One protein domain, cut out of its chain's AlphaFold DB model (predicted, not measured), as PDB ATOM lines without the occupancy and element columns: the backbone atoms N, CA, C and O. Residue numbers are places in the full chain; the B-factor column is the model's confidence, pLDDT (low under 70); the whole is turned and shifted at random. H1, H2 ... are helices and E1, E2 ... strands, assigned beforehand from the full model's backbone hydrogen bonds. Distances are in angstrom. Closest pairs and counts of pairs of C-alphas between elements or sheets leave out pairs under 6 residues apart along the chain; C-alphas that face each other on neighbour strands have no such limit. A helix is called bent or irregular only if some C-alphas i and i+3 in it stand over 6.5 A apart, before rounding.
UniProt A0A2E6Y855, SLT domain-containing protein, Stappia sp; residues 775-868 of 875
ATOM      1  N   LYS A 775     -19.207  28.058  21.657       92.12
ATOM      2  CA  LYS A 775     -19.107  27.534  23.022       92.12
ATOM      3  C   LYS A 775     -19.173  28.655  24.059       92.12
ATOM      4  O   LYS A 775     -18.483  29.665  23.927       92.12
ATOM      5  N   VAL A 776     -19.967  28.442  25.104       92.56
ATOM      6  CA  VAL A 776     -20.028  29.283  26.305       92.56
ATOM      7  C   VAL A 776     -19.832  28.419  27.545       92.56
ATOM      8  O   VAL A 776     -20.270  27.268  27.574       92.56
ATOM      9  N   LEU A 777     -19.184  28.975  28.567       93.81
ATOM     10  CA  LEU A 777     -19.109  28.367  29.893       93.81
ATOM     11  C   LEU A 777     -20.409  28.644  30.660       93.81
ATOM     12  O   LEU A 777     -20.827  29.792  30.755       93.81
ATOM     13  N   VAL A 778     -21.023  27.601  31.207       93.69
ATOM     14  CA  VAL A 778     -22.264  27.612  31.991       93.69
ATOM     15  C   VAL A 778     -21.914  27.308  33.454       93.69
ATOM     16  O   VAL A 778     -21.042  26.471  33.702       93.69
ATOM     17  N   PRO A 779     -22.570  27.929  34.453       90.00
ATOM     18  CA  PRO A 779     -22.277  27.635  35.850       90.00
ATOM     19  C   PRO A 779     -22.958  26.319  36.286       90.00
ATOM     20  O   PRO A 779     -24.049  26.013  35.796       90.00
ATOM     21  N   PRO A 780     -22.391  25.555  37.240       87.75
ATOM     22  CA  PRO A 780     -22.909  24.238  37.648       87.75
ATOM     23  C   PRO A 780     -24.306  24.235  38.261       87.75
ATOM     24  O   PRO A 780     -24.912  23.178  38.402       87.75
ATOM     25  N   GLY A 781     -24.845  25.397  38.629       88.94
ATOM     26  CA  GLY A 781     -26.237  25.513  39.063       88.94
ATOM     27  C   GLY A 781     -27.255  25.397  37.924       88.94
ATOM     28  O   GLY A 781     -28.445  25.274  38.205       88.94
ATOM     29  N   ILE A 782     -26.826  25.453  36.659       92.56
ATOM     30  CA  ILE A 782     -27.700  25.520  35.480       92.56
ATOM     31  C   ILE A 782     -27.421  24.340  34.552       92.56
ATOM     32  O   ILE A 782     -26.271  24.032  34.246       92.56
ATOM     33  N   ARG A 783     -28.479  23.706  34.045       95.50
ATOM     34  CA  ARG A 783     -28.387  22.652  33.034       95.50
ATOM     35  C   ARG A 783     -27.822  23.216  31.727       95.50
ATOM     36  O   ARG A 783     -28.348  24.197  31.196       95.50
ATOM     37  N   ALA A 784     -26.755  22.607  31.210       95.06
ATOM     38  CA  ALA A 784     -25.967  23.152  30.101       95.06
ATOM     39  C   ALA A 784     -26.791  23.397  28.823       95.06
ATOM     40  O   ALA A 784     -26.711  24.467  28.221       95.06
ATOM     41  N   ASP A 785     -27.641  22.452  28.429       94.19
ATOM     42  CA  ASP A 785     -28.515  22.561  27.249       94.19
ATOM     43  C   ASP A 785     -29.685  23.557  27.432       94.19
ATOM     44  O   ASP A 785     -30.313  23.985  26.461       94.19
ATOM     45  N   ALA A 786     -29.980  23.963  28.670       94.25
ATOM     46  CA  ALA A 786     -31.063  24.882  29.011       94.25
ATOM     47  C   ALA A 786     -30.589  26.333  29.188       94.25
ATOM     48  O   ALA A 786     -31.413  27.217  29.434       94.25
ATOM     49  N   PHE A 787     -29.293  26.621  29.028       94.69
ATOM     50  CA  PHE A 787     -28.730  27.949  29.295       94.69
ATOM     51  C   PHE A 787     -29.412  29.076  28.495       94.69
ATOM     52  O   PHE A 787     -29.721  30.140  29.035       94.69
ATOM     53  N   LYS A 788     -29.771  28.816  27.229       92.44
ATOM     54  CA  LYS A 788     -30.538  29.760  26.394       92.44
ATOM     55  C   LYS A 788     -31.919  30.082  26.969       92.44
ATOM     56  O   LYS A 788     -32.391  31.208  26.828       92.44
ATOM     57  N   GLN A 789     -32.560  29.126  27.638       93.12
ATOM     58  CA  GLN A 789     -33.849  29.346  28.297       93.12
ATOM     59  C   GLN A 789     -33.691  30.289  29.493       93.12
ATOM     60  O   GLN A 789     -34.539  31.156  29.688       93.12
ATOM     61  N   VAL A 790     -32.580  30.184  30.234       93.69
ATOM     62  CA  VAL A 790     -32.272  31.082  31.359       93.69
ATOM     63  C   VAL A 790     -32.136  32.527  30.889       93.69
ATOM     64  O   VAL A 790     -32.824  33.405  31.406       93.69
ATOM     65  N   ILE A 791     -31.326  32.770  29.855       93.62
ATOM     66  CA  ILE A 791     -31.210  34.103  29.240       93.62
ATOM     67  C   ILE A 791     -32.571  34.562  28.683       93.62
ATOM     68  O   ILE A 791     -32.988  35.707  28.871       93.62
ATOM     69  N   GLY A 792     -33.307  33.654  28.038       93.00
ATOM     70  CA  GLY A 792     -34.629  33.915  27.471       93.00
ATOM     71  C   GLY A 792     -35.694  34.318  28.497       93.00
ATOM     72  O   GLY A 792     -36.606  35.071  28.145       93.00
ATOM     73  N   ALA A 793     -35.565  33.888  29.755       94.75
ATOM     74  CA  ALA A 793     -36.498  34.180  30.845       94.75
ATOM     75  C   ALA A 793     -36.277  35.545  31.528       94.75
ATOM     76  O   ALA A 793     -37.101  35.955  32.353       94.75
ATOM     77  N   LEU A 794     -35.204  36.266  31.175       95.38
ATOM     78  CA  LEU A 794     -34.952  37.624  31.660       95.38
ATOM     79  C   LEU A 794     -36.074  38.582  31.239       95.38
ATOM     80  O   LEU A 794     -36.586  38.520  30.115       95.38
ATOM     81  N   THR A 795     -36.419  39.515  32.119       95.25
ATOM     82  CA  THR A 795     -37.368  40.605  31.862       95.25
ATOM     83  C   THR A 795     -36.724  41.958  32.147       95.25
ATOM     84  O   THR A 795     -35.762  42.065  32.906       95.25
ATOM     85  N   GLU A 796     -37.296  43.018  31.588       95.12
ATOM     86  CA  GLU A 796     -36.883  44.406  31.814       95.12
ATOM     87  C   GLU A 796     -36.882  44.748  33.298       95.12
ATOM     88  O   GLU A 796     -35.968  45.415  33.776       95.12
ATOM     89  N   LYS A 797     -37.887  44.252  34.030       94.44
ATOM     90  CA  LYS A 797     -38.006  44.475  35.469       94.44
ATOM     91  C   LYS A 797     -36.829  43.868  36.227       94.44
ATOM     92  O   LYS A 797     -36.369  44.480  37.184       94.44
ATOM     93  N   ASP A 798     -36.340  42.704  35.801       94.94
ATOM     94  CA  ASP A 798     -35.191  42.078  36.455       94.94
ATOM     95  C   ASP A 798     -33.934  42.920  36.256       94.94
ATOM     96  O   ASP A 798     -33.253  43.231  37.224       94.94
ATOM     97  N   LEU A 799     -33.664  43.346  35.015       94.94
ATOM     98  CA  LEU A 799     -32.476  44.143  34.697       94.94
ATOM     99  C   LEU A 799     -32.473  45.500  35.406       94.94
ATOM    100  O   LEU A 799     -31.424  45.954  35.850       94.94
ATOM    101  N   GLN A 800     -33.639  46.139  35.526       93.25
ATOM    102  CA  GLN A 800     -33.785  47.432  36.198       93.25
ATOM    103  C   GLN A 800     -33.673  47.336  37.725       93.25
ATOM    104  O   GLN A 800     -33.324  48.325  38.361       93.25
ATOM    105  N   ALA A 801     -33.972  46.173  38.310       93.94
ATOM    106  CA  ALA A 801     -33.877  45.946  39.751       93.94
ATOM    107  C   ALA A 801     -32.449  45.619  40.224       93.94
ATOM    108  O   ALA A 801     -32.215  45.539  41.430       93.94
ATOM    109  N   LEU A 802     -31.501  45.415  39.302       94.25
ATOM    110  CA  LEU A 802     -30.109  45.132  39.644       94.25
ATOM    111  C   LEU A 802     -29.435  46.352  40.295       94.25
ATOM    112  O   LEU A 802     -29.722  47.484  39.902       94.25
ATOM    113  N   PRO A 803     -28.470  46.147  41.214       93.06
ATOM    114  CA  PRO A 803     -27.707  47.243  41.820       93.06
ATOM    115  C   PRO A 803     -27.007  48.139  40.790       93.06
ATOM    116  O   PRO A 803     -26.922  49.352  40.970       93.06
ATOM    117  N   VAL A 804     -26.524  47.537  39.700       94.62
ATOM    118  CA  VAL A 804     -25.958  48.235  38.541       94.62
ATOM    119  C   VAL A 804     -26.724  47.783  37.294       94.62
ATOM    120  O   VAL A 804     -26.356  46.778  36.679       94.62
ATOM    121  N   PRO A 805     -27.817  48.473  36.920       95.81
ATOM    122  CA  PRO A 805     -28.619  48.089  35.766       95.81
ATOM    123  C   PRO A 805     -27.877  48.400  34.453       95.81
ATOM    124  O   PRO A 805     -27.073  49.340  34.406       95.81
ATOM    125  N   PRO A 806     -28.134  47.650  33.367       97.06
ATOM    126  CA  PRO A 806     -27.554  47.942  32.064       97.06
ATOM    127  C   PRO A 806     -28.212  49.179  31.439       97.06
ATOM    128  O   PRO A 806     -29.437  49.343  31.493       97.06
ATOM    129  N   VAL A 807     -27.408  50.031  30.799       95.69
ATOM    130  CA  VAL A 807     -27.862  51.263  30.137       95.69
ATOM    131  C   VAL A 807     -27.289  51.416  28.728       95.69
ATOM    132  O   VAL A 807     -26.221  50.894  28.402       95.69
ATOM    133  N   ASP A 808     -28.010  52.138  27.869       92.94
ATOM    134  CA  ASP A 808     -27.535  52.512  26.536       92.94
ATOM    135  C   ASP A 808     -26.526  53.678  26.578       92.94
ATOM    136  O   ASP A 808     -26.200  54.225  27.635       92.94
ATOM    137  N   ALA A 809     -26.015  54.088  25.412       88.06
ATOM    138  CA  ALA A 809     -25.056  55.193  25.309       88.06
ATOM    139  C   ALA A 809     -25.598  56.544  25.826       88.06
ATOM    140  O   ALA A 809     -24.806  57.423  26.156       88.06
ATOM    141  N   ALA A 810     -26.923  56.702  25.914       90.62
ATOM    142  CA  ALA A 810     -27.596  57.887  26.441       90.62
ATOM    143  C   ALA A 810     -28.007  57.737  27.922       90.62
ATOM    144  O   ALA A 810     -28.664  58.627  28.459       90.62
ATOM    145  N   GLY A 811     -27.643  56.632  28.586       90.88
ATOM    146  CA  GLY A 811     -27.974  56.359  29.987       90.88
ATOM    147  C   GLY A 811     -29.399  55.843  30.223       90.88
ATOM    148  O   GLY A 811     -29.846  55.797  31.366       90.88
ATOM    149  N   ARG A 812     -30.137  55.464  29.172       94.56
ATOM    150  CA  ARG A 812     -31.502  54.918  29.291       94.56
ATOM    151  C   ARG A 812     -31.459  53.412  29.578       94.56
ATOM    152  O   ARG A 812     -30.490  52.775  29.168       94.56
ATOM    153  N   PRO A 813     -32.498  52.823  30.211       95.31
ATOM    154  CA  PRO A 813     -32.550  51.382  30.461       95.31
ATOM    155  C   PRO A 813     -32.297  50.572  29.189       95.31
ATOM    156  O   PRO A 813     -32.940  50.801  28.161       95.31
ATOM    157  N   TYR A 814     -31.355  49.634  29.258       95.00
ATOM    158  CA  TYR A 814     -30.992  48.819  28.107       95.00
ATOM    159  C   TYR A 814     -32.079  47.763  27.825       95.00
ATOM    160  O   TYR A 814     -32.496  47.072  28.760       95.00
ATOM    161  N   PRO A 815     -32.552  47.594  26.574       94.62
ATOM    162  CA  PRO A 815     -33.611  46.631  26.268       94.62
ATOM    163  C   PRO A 815     -33.177  45.178  26.523       94.62
ATOM    164  O   PRO A 815     -32.149  44.735  26.001       94.62
ATOM    165  N   VAL A 816     -33.991  44.383  27.229       95.00
ATOM    166  CA  VAL A 816     -33.726  42.952  27.482       95.00
ATOM    167  C   VAL A 816     -33.610  42.183  26.176       95.00
ATOM    168  O   VAL A 816     -32.832  41.242  26.087       95.00
ATOM    169  N   ALA A 817     -34.360  42.577  25.142       92.25
ATOM    170  CA  ALA A 817     -34.302  41.928  23.838       92.25
ATOM    171  C   ALA A 817     -32.891  42.010  23.228       92.25
ATOM    172  O   ALA A 817     -32.439  41.051  22.608       92.25
ATOM    173  N   GLN A 818     -32.173  43.117  23.458       91.50
ATOM    174  CA  GLN A 818     -30.786  43.271  23.015       91.50
ATOM    175  C   GLN A 818     -29.819  42.455  23.880       91.50
ATOM    176  O   GLN A 818     -28.891  41.874  23.335       91.50
ATOM    177  N   ILE A 819     -30.068  42.327  25.191       92.56
ATOM    178  CA  ILE A 819     -29.303  41.411  26.061       92.56
ATOM    179  C   ILE A 819     -29.471  39.957  25.608       92.56
ATOM    180  O   ILE A 819     -28.492  39.229  25.491       92.56
ATOM    181  N   LYS A 820     -30.704  39.537  25.299       92.50
ATOM    182  CA  LYS A 820     -31.015  38.179  24.824       92.50
ATOM    183  C   LYS A 820     -30.364  37.863  23.477       92.50
ATOM    184  O   LYS A 820     -30.001  36.715  23.244       92.50
ATOM    185  N   GLY A 821     -30.223  38.869  22.612       89.94
ATOM    186  CA  GLY A 821     -29.534  38.766  21.322       89.94
ATOM    187  C   GLY A 821     -28.021  39.012  21.377       89.94
ATOM    188  O   GLY A 821     -27.363  38.939  20.338       89.94
ATOM    189  N   ALA A 822     -27.470  39.322  22.553       91.56
ATOM    190  CA  ALA A 822     -26.042  39.520  22.765       91.56
ATOM    191  C   ALA A 822     -25.360  38.208  23.171       91.56
ATOM    192  O   ALA A 822     -25.980  37.307  23.743       91.56
ATOM    193  N   PHE A 823     -24.064  38.106  22.888       91.31
ATOM    194  CA  PHE A 823     -23.274  36.942  23.253       91.31
ATOM    195  C   PHE A 823     -22.818  37.033  24.724       91.31
ATOM    196  O   PHE A 823     -22.135  38.000  25.082       91.31
ATOM    197  N   PRO A 824     -23.186  36.070  25.589       92.00
ATOM    198  CA  PRO A 824     -22.749  36.035  26.976       92.00
ATOM    199  C   PRO A 824     -21.306  35.529  27.077       92.00
ATOM    200  O   PRO A 824     -20.961  34.473  26.554       92.00
ATOM    201  N   VAL A 825     -20.469  36.264  27.804       89.56
ATOM    202  CA  VAL A 825     -19.077  35.908  28.094       89.56
ATOM    203  C   VAL A 825     -18.903  35.833  29.603       89.56
ATOM    204  O   VAL A 825     -19.134  36.820  30.308       89.56
ATOM    205  N   ALA A 826     -18.528  34.653  30.095       87.06
ATOM    206  CA  ALA A 826     -18.288  34.429  31.514       87.06
ATOM    207  C   ALA A 826     -17.145  35.330  32.015       87.06
ATOM    208  O   ALA A 826     -16.118  35.494  31.360       87.06
ATOM    209  N   THR A 827     -17.337  35.928  33.184       84.12
ATOM    210  CA  THR A 827     -16.363  36.778  33.876       84.12
ATOM    211  C   THR A 827     -16.472  36.528  35.380       84.12
ATOM    212  O   THR A 827     -17.431  35.916  35.852       84.12
ATOM    213  N   ALA A 828     -15.529  37.053  36.164       76.12
ATOM    214  CA  ALA A 828     -15.682  37.103  37.615       76.12
ATOM    215  C   ALA A 828     -17.039  37.732  37.997       76.12
ATOM    216  O   ALA A 828     -17.362  38.835  37.550       76.12
ATOM    217  N   GLY A 829     -17.831  37.005  38.791       79.50
ATOM    218  CA  GLY A 829     -19.130  37.451  39.301       79.50
ATOM    219  C   GLY A 829     -20.332  37.294  38.358       79.50
ATOM    220  O   GLY A 829     -21.432  37.663  38.760       79.50
ATOM    221  N   GLY A 830     -20.180  36.766  37.135       88.56
ATOM    222  CA  GLY A 830     -21.321  36.540  36.238       88.56
ATOM    223  C   GLY A 830     -20.983  36.586  34.747       88.56
ATOM    224  O   GLY A 830     -19.975  36.039  34.311       88.56
ATOM    225  N   TYR A 831     -21.834  37.243  33.955       91.56
ATOM    226  CA  TYR A 831     -21.715  37.317  32.494       91.56
ATOM    227  C   TYR A 831     -21.699  38.754  31.988       91.56
ATOM    228  O   TYR A 831     -22.571  39.552  32.338       91.56
ATOM    229  N   ARG A 832     -20.741  39.062  31.111       93.12
ATOM    230  CA  ARG A 832     -20.784  40.250  30.248       93.12
ATOM    231  C   ARG A 832     -21.498  39.913  28.953       93.12
ATOM    232  O   ARG A 832     -21.466  38.774  28.508       93.12
ATOM    233  N   PHE A 833     -22.093  40.919  28.324       93.06
ATOM    234  CA  PHE A 833     -22.821  40.746  27.070       93.06
ATOM    235  C   PHE A 833     -22.149  41.548  25.963       93.06
ATOM    236  O   PHE A 833     -22.018  42.770  26.070       93.06
ATOM    237  N   ALA A 834     -21.699  40.850  24.924       91.12
ATOM    238  CA  ALA A 834     -21.084  41.430  23.738       91.12
ATOM    239  C   ALA A 834     -22.121  41.546  22.615       91.12
ATOM    240  O   ALA A 834     -22.802  40.577  22.279       91.12
ATOM    241  N   THR A 835     -22.245  42.738  22.037       89.50
ATOM    242  CA  THR A 835     -23.104  42.966  20.859       89.50
ATOM    243  C   THR A 835     -22.332  42.918  19.540       89.50
ATOM    244  O   THR A 835     -22.943  42.865  18.476       89.50
ATOM    245  N   GLY A 836     -20.998  42.916  19.608       86.56
ATOM    246  CA  GLY A 836     -20.067  42.654  18.509       86.56
ATOM    247  C   GLY A 836     -19.188  41.449  18.828       86.56
ATOM    248  O   GLY A 836     -19.298  40.891  19.916       86.56
ATOM    249  N   ASP A 837     -18.331  41.031  17.896       85.19
ATOM    250  CA  ASP A 837     -17.523  39.817  18.072       85.19
ATOM    251  C   ASP A 837     -16.699  39.866  19.377       85.19
ATOM    252  O   ASP A 837     -15.794  40.702  19.477       85.19
ATOM    253  N   PRO A 838     -16.986  38.998  20.372       83.69
ATOM    254  CA  PRO A 838     -16.292  39.004  21.658       83.69
ATOM    255  C   PRO A 838     -14.786  38.724  21.543       83.69
ATOM    256  O   PRO A 838     -14.041  39.142  22.428       83.69
ATOM    257  N   ASP A 839     -14.341  38.085  20.456       81.06
ATOM    258  CA  ASP A 839     -12.923  37.776  20.202       81.06
ATOM    259  C   ASP A 839     -12.260  38.802  19.265       81.06
ATOM    260  O   ASP A 839     -11.060  38.735  18.996       81.06
ATOM    261  N   GLY A 840     -13.043  39.751  18.746       80.69
ATOM    262  CA  GLY A 840     -12.606  40.747  17.779       80.69
ATOM    263  C   GLY A 840     -12.097  42.041  18.418       80.69
ATOM    264  O   GLY A 840     -12.142  42.255  19.627       80.69
ATOM    265  N   ALA A 841     -11.656  42.979  17.574       80.44
ATOM    266  CA  ALA A 841     -11.156  44.286  18.019       80.44
ATOM    267  C   ALA A 841     -12.243  45.213  18.609       80.44
ATOM    268  O   ALA A 841     -11.920  46.225  19.231       80.44
ATOM    269  N   ALA A 842     -13.527  44.900  18.404       85.19
ATOM    270  CA  ALA A 842     -14.660  45.716  18.837       85.19
ATOM    271  C   ALA A 842     -15.810  44.839  19.378       85.19
ATOM    272  O   ALA A 842     -16.839  44.696  18.718       85.19
ATOM    273  N   PRO A 843     -15.677  44.282  20.594       84.88
ATOM    274  CA  PRO A 843     -16.695  43.410  21.195       84.88
ATOM    275  C   PRO A 843     -18.002  44.135  21.557       84.88
ATOM    276  O   PRO A 843     -19.029  43.498  21.775       84.88
ATOM    277  N   MET A 844     -17.985  45.475  21.613       90.88
ATOM    278  CA  MET A 844     -19.152  46.313  21.928       90.88
ATOM    279  C   MET A 844     -19.898  45.815  23.178       90.88
ATOM    280  O   MET A 844     -21.057  45.392  23.122       90.88
ATOM    281  N   TRP A 845     -19.195  45.828  24.312       92.75
ATOM    282  CA  TRP A 845     -19.746  45.419  25.601       92.75
ATOM    283  C   TRP A 845     -20.917  46.305  26.016       92.75
ATOM    284  O   TRP A 845     -20.815  47.536  26.004       92.75
ATOM    285  N   VAL A 846     -22.003  45.676  26.463       94.88
ATOM    286  CA  VAL A 846     -23.096  46.371  27.149       94.88
ATOM    287  C   VAL A 846     -22.540  47.065  28.392       94.88
ATOM    288  O   VAL A 846     -21.720  46.496  29.115       94.88
ATOM    289  N   ARG A 847     -22.975  48.302  28.647       95.94
ATOM    290  CA  ARG A 847     -22.508  49.116  29.777       95.94
ATOM    291  C   ARG A 847     -23.505  49.085  30.929       95.94
ATOM    292  O   ARG A 847     -24.712  49.086  30.708       95.94
ATOM    293  N   GLY A 848     -22.993  49.070  32.152       95.88
ATOM    294  CA  GLY A 848     -23.753  49.331  33.369       95.88
ATOM    295  C   GLY A 848     -23.926  50.832  33.604       95.88
ATOM    296  O   GLY A 848     -23.213  51.656  33.024       95.88
ATOM    297  N   ALA A 849     -24.865  51.196  34.477       94.69
ATOM    298  CA  ALA A 849     -25.117  52.585  34.876       94.69
ATOM    299  C   ALA A 849     -23.905  53.271  35.545       94.69
ATOM    300  O   ALA A 849     -23.813  54.495  35.548       94.69
ATOM    301  N   ASP A 850     -22.952  52.492  36.060       93.69
ATOM    302  CA  ASP A 850     -21.665  52.949  36.603       93.69
ATOM    303  C   ASP A 850     -20.618  53.273  35.513       93.69
ATOM    304  O   ASP A 850     -19.493  53.684  35.801       93.69
ATOM    305  N   GLY A 851     -20.977  53.068  34.246       90.56
ATOM    306  CA  GLY A 851     -20.147  53.315  33.080       90.56
ATOM    307  C   GLY A 851     -19.169  52.194  32.725       90.56
ATOM    308  O   GLY A 851     -18.531  52.305  31.668       90.56
ATOM    309  N   ARG A 852     -19.071  51.133  33.538       92.62
ATOM    310  CA  ARG A 852     -18.243  49.936  33.303       92.62
ATOM    311  C   ARG A 852     -19.009  48.904  32.457       92.62
ATOM    312  O   ARG A 852     -20.206  49.076  32.231       92.62
ATOM    313  N   PRO A 853     -18.364  47.840  31.939       92.38
ATOM    314  CA  PRO A 853     -19.091  46.738  31.311       92.38
ATOM    315  C   PRO A 853     -20.094  46.112  32.286       92.38
ATOM    316  O   PRO A 853     -19.729  45.768  33.408       92.38
ATOM    317  N   PHE A 854     -21.338  45.952  31.847       95.31
ATOM    318  CA  PHE A 854     -22.403  45.325  32.621       95.31
ATOM    319  C   PHE A 854     -22.073  43.853  32.902       95.31
ATOM    320  O   PHE A 854     -21.666  43.127  31.992       95.31
ATOM    321  N   VAL A 855     -22.277  43.419  34.148       94.50
ATOM    322  CA  VAL A 855     -22.100  42.029  34.584       94.50
ATOM    323  C   VAL A 855     -23.399  41.536  35.210       94.50
ATOM    324  O   VAL A 855     -23.886  42.121  36.176       94.50
ATOM    325  N   LEU A 856     -23.947  40.448  34.673       94.19
ATOM    326  CA  LEU A 856     -25.138  39.792  35.203       94.19
ATOM    327  C   LEU A 856     -24.763  38.557  36.018       94.19
ATOM    328  O   LEU A 856     -24.262  37.581  35.457       94.19
ATOM    329  N   SER A 857     -25.094  38.565  37.307       91.31
ATOM    330  CA  SER A 857     -25.204  37.340  38.102       91.31
ATOM    331  C   SER A 857     -26.648  36.852  38.085       91.31
ATOM    332  O   SER A 857     -27.562  37.610  38.411       91.31
ATOM    333  N   PHE A 858     -26.875  35.583  37.743       89.25
ATOM    334  CA  PHE A 858     -28.225  35.009  37.804       89.25
ATOM    335  C   PHE A 858     -28.732  34.843  39.239       89.25
ATOM    336  O   PHE A 858     -29.939  34.834  39.460       89.25
ATOM    337  N   GLU A 859     -27.832  34.770  40.221       85.12
ATOM    338  CA  GLU A 859     -28.197  34.712  41.641       85.12
ATOM    339  C   GLU A 859     -28.810  36.027  42.132       85.12
ATOM    340  O   GLU A 859     -29.641  36.022  43.036       85.12
ATOM    341  N   ALA A 860     -28.480  37.148  41.479       88.00
ATOM    342  CA  ALA A 860     -29.091  38.447  41.755       88.00
ATOM    343  C   ALA A 860     -30.559  38.535  41.295       88.00
ATOM    344  O   ALA A 860     -31.234  39.521  41.588       88.00
ATOM    345  N   ILE A 861     -31.075  37.515  40.594       91.62
ATOM    346  CA  ILE A 861     -32.472  37.442  40.151       91.62
ATOM    347  C   ILE A 861     -33.088  36.105  40.605       91.62
ATOM    348  O   ILE A 861     -33.321  35.213  39.782       91.62
ATOM    349  N   PRO A 862     -33.423  35.949  41.901       85.44
ATOM    350  CA  PRO A 862     -33.969  34.695  42.432       85.44
ATOM    351  C   PRO A 862     -35.229  34.218  41.696       85.44
ATOM    352  O   PRO A 862     -35.405  33.025  41.467       85.44
ATOM    353  N   ALA A 863     -36.057  35.163  41.233       89.06
ATOM    354  CA  ALA A 863     -37.290  34.891  40.495       89.06
ATOM    355  C   ALA A 863     -37.080  34.152  39.156       89.06
ATOM    356  O   ALA A 863     -38.047  33.636  38.599       89.06
ATOM    357  N   LEU A 864     -35.853  34.090  38.612       88.69
ATOM    358  CA  LEU A 864     -35.564  33.272  37.427       88.69
ATOM    359  C   LEU A 864     -35.768  31.781  37.699       88.69
ATOM    360  O   LEU A 864     -36.179  31.059  36.791       88.69
ATOM    361  N   ARG A 865     -35.510  31.326  38.931       87.81
ATOM    362  CA  ARG A 865     -35.690  29.919  39.309       87.81
ATOM    363  C   ARG A 865     -37.144  29.485  39.181       87.81
ATOM    364  O   ARG A 865     -37.405  28.447  38.586       87.81
ATOM    365  N   ASP A 866     -38.068  30.335  39.616       88.75
ATOM    366  CA  ASP A 866     -39.504  30.036  39.628       88.75
ATOM    367  C   ASP A 866     -40.159  30.090  38.235       88.75
ATOM    368  O   ASP A 866     -41.210  29.492  38.015       88.75
ATOM    369  N   ARG A 867     -39.568  30.825  37.281       92.62
ATOM    370  CA  ARG A 867     -40.123  30.997  35.921       92.62
ATOM    371  C   ARG A 867     -39.761  29.871  34.957       92.62
ATOM    372  O   ARG A 867     -40.333  29.807  33.869       92.62
ATOM    373  N   LEU A 868     -38.784  29.043  35.308       92.12
ATOM    374  CA  LEU A 868     -38.233  28.018  34.429       92.12
ATOM    375  C   LEU A 868     -38.752  26.625  34.815       92.12
ATOM    376  O   LEU A 868     -39.050  26.386  35.984       92.12
TER     377      LEU A 868
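Overview. This is residues 775 to 868 of the 875 residues of the protein "SLT domain-containing protein" of Stappia sp (UniProt A0A2E6Y855). A small two-strand hairpin, E2 and E3, lies nearest the middle of a rounded body made largely of loops, with the sharply bent strand E1 beside E2 and the four short helices H1, H2, H3 and H4 spread out loosely to one side of the hairpin. Two long links, residues 801 to 815 and 835 to 862, make up much of the rest. The printed part has 94 residues, in the order E1, H1, H2, H3, E2, E3, H4; the sheet E2 - E3 is antiparallel. The class is mixed, helices and strands, with under half of the residues in named elements. The whole is compact, with a radius of gyration of the C-alphas of 12.6 A and spans of 33 by 29 by 22 A.

Arrangement. E2, residues 823 to 827, and E3, residues 830 to 834, form an antiparallel hairpin at 142 degrees; N 825 and O 832 are 2.8 A apart, within hydrogen-bond range. E1, residues 775 to 783, pairs with no named strand; its closest C-alpha to E2 is that of Leu 777, 6.3 A from that of Ala 826. H3, residues 816 to 820, comes nearest to E3 at the C-alphas of Ile 819 and Phe 833, 6.6 A apart. H1, residues 784 to 792, is close to H3 but not clearly touching, closest at the C-alphas of Ile 791 and Lys 820, 6.0 A. H2, residues 796 to 800, is likewise close to H3 but not clearly touching: the C-alphas of Glu 796 and Val 816 are 5.6 A apart. H4, residues 863 to 867, is close to H1 but not clearly touching, at the C-alphas of Val 790 and Leu 864, 7.2 A. Every O i to N i+4 pair is within hydrogen-bond range in H2, H3 and H4, and 3 of 5 in H1.

Along the chain. E2 is 12.7 A long and E3 13.4 A. E1 is 14.5 A long, begins at C-alpha 775 (-19.107, 27.534, 23.022) and bends by 120 degrees at residue 780. H1, 14.1 A, is irregular: C-alphas 785 and 788 are 7.5 A apart. H2, H3 and H4 have five residues each; H4 ends at C-alpha 867 (-40.123, 30.997, 35.921).

Size, cuts and confidence. The C-alphas of Ala 841 and Asp 866, the two farthest apart, are 38.4 A from each other. The links H2 to H3 and E3 to H4 are long. The printed part has no cut, and no printed residue is under 70 in pLDDT.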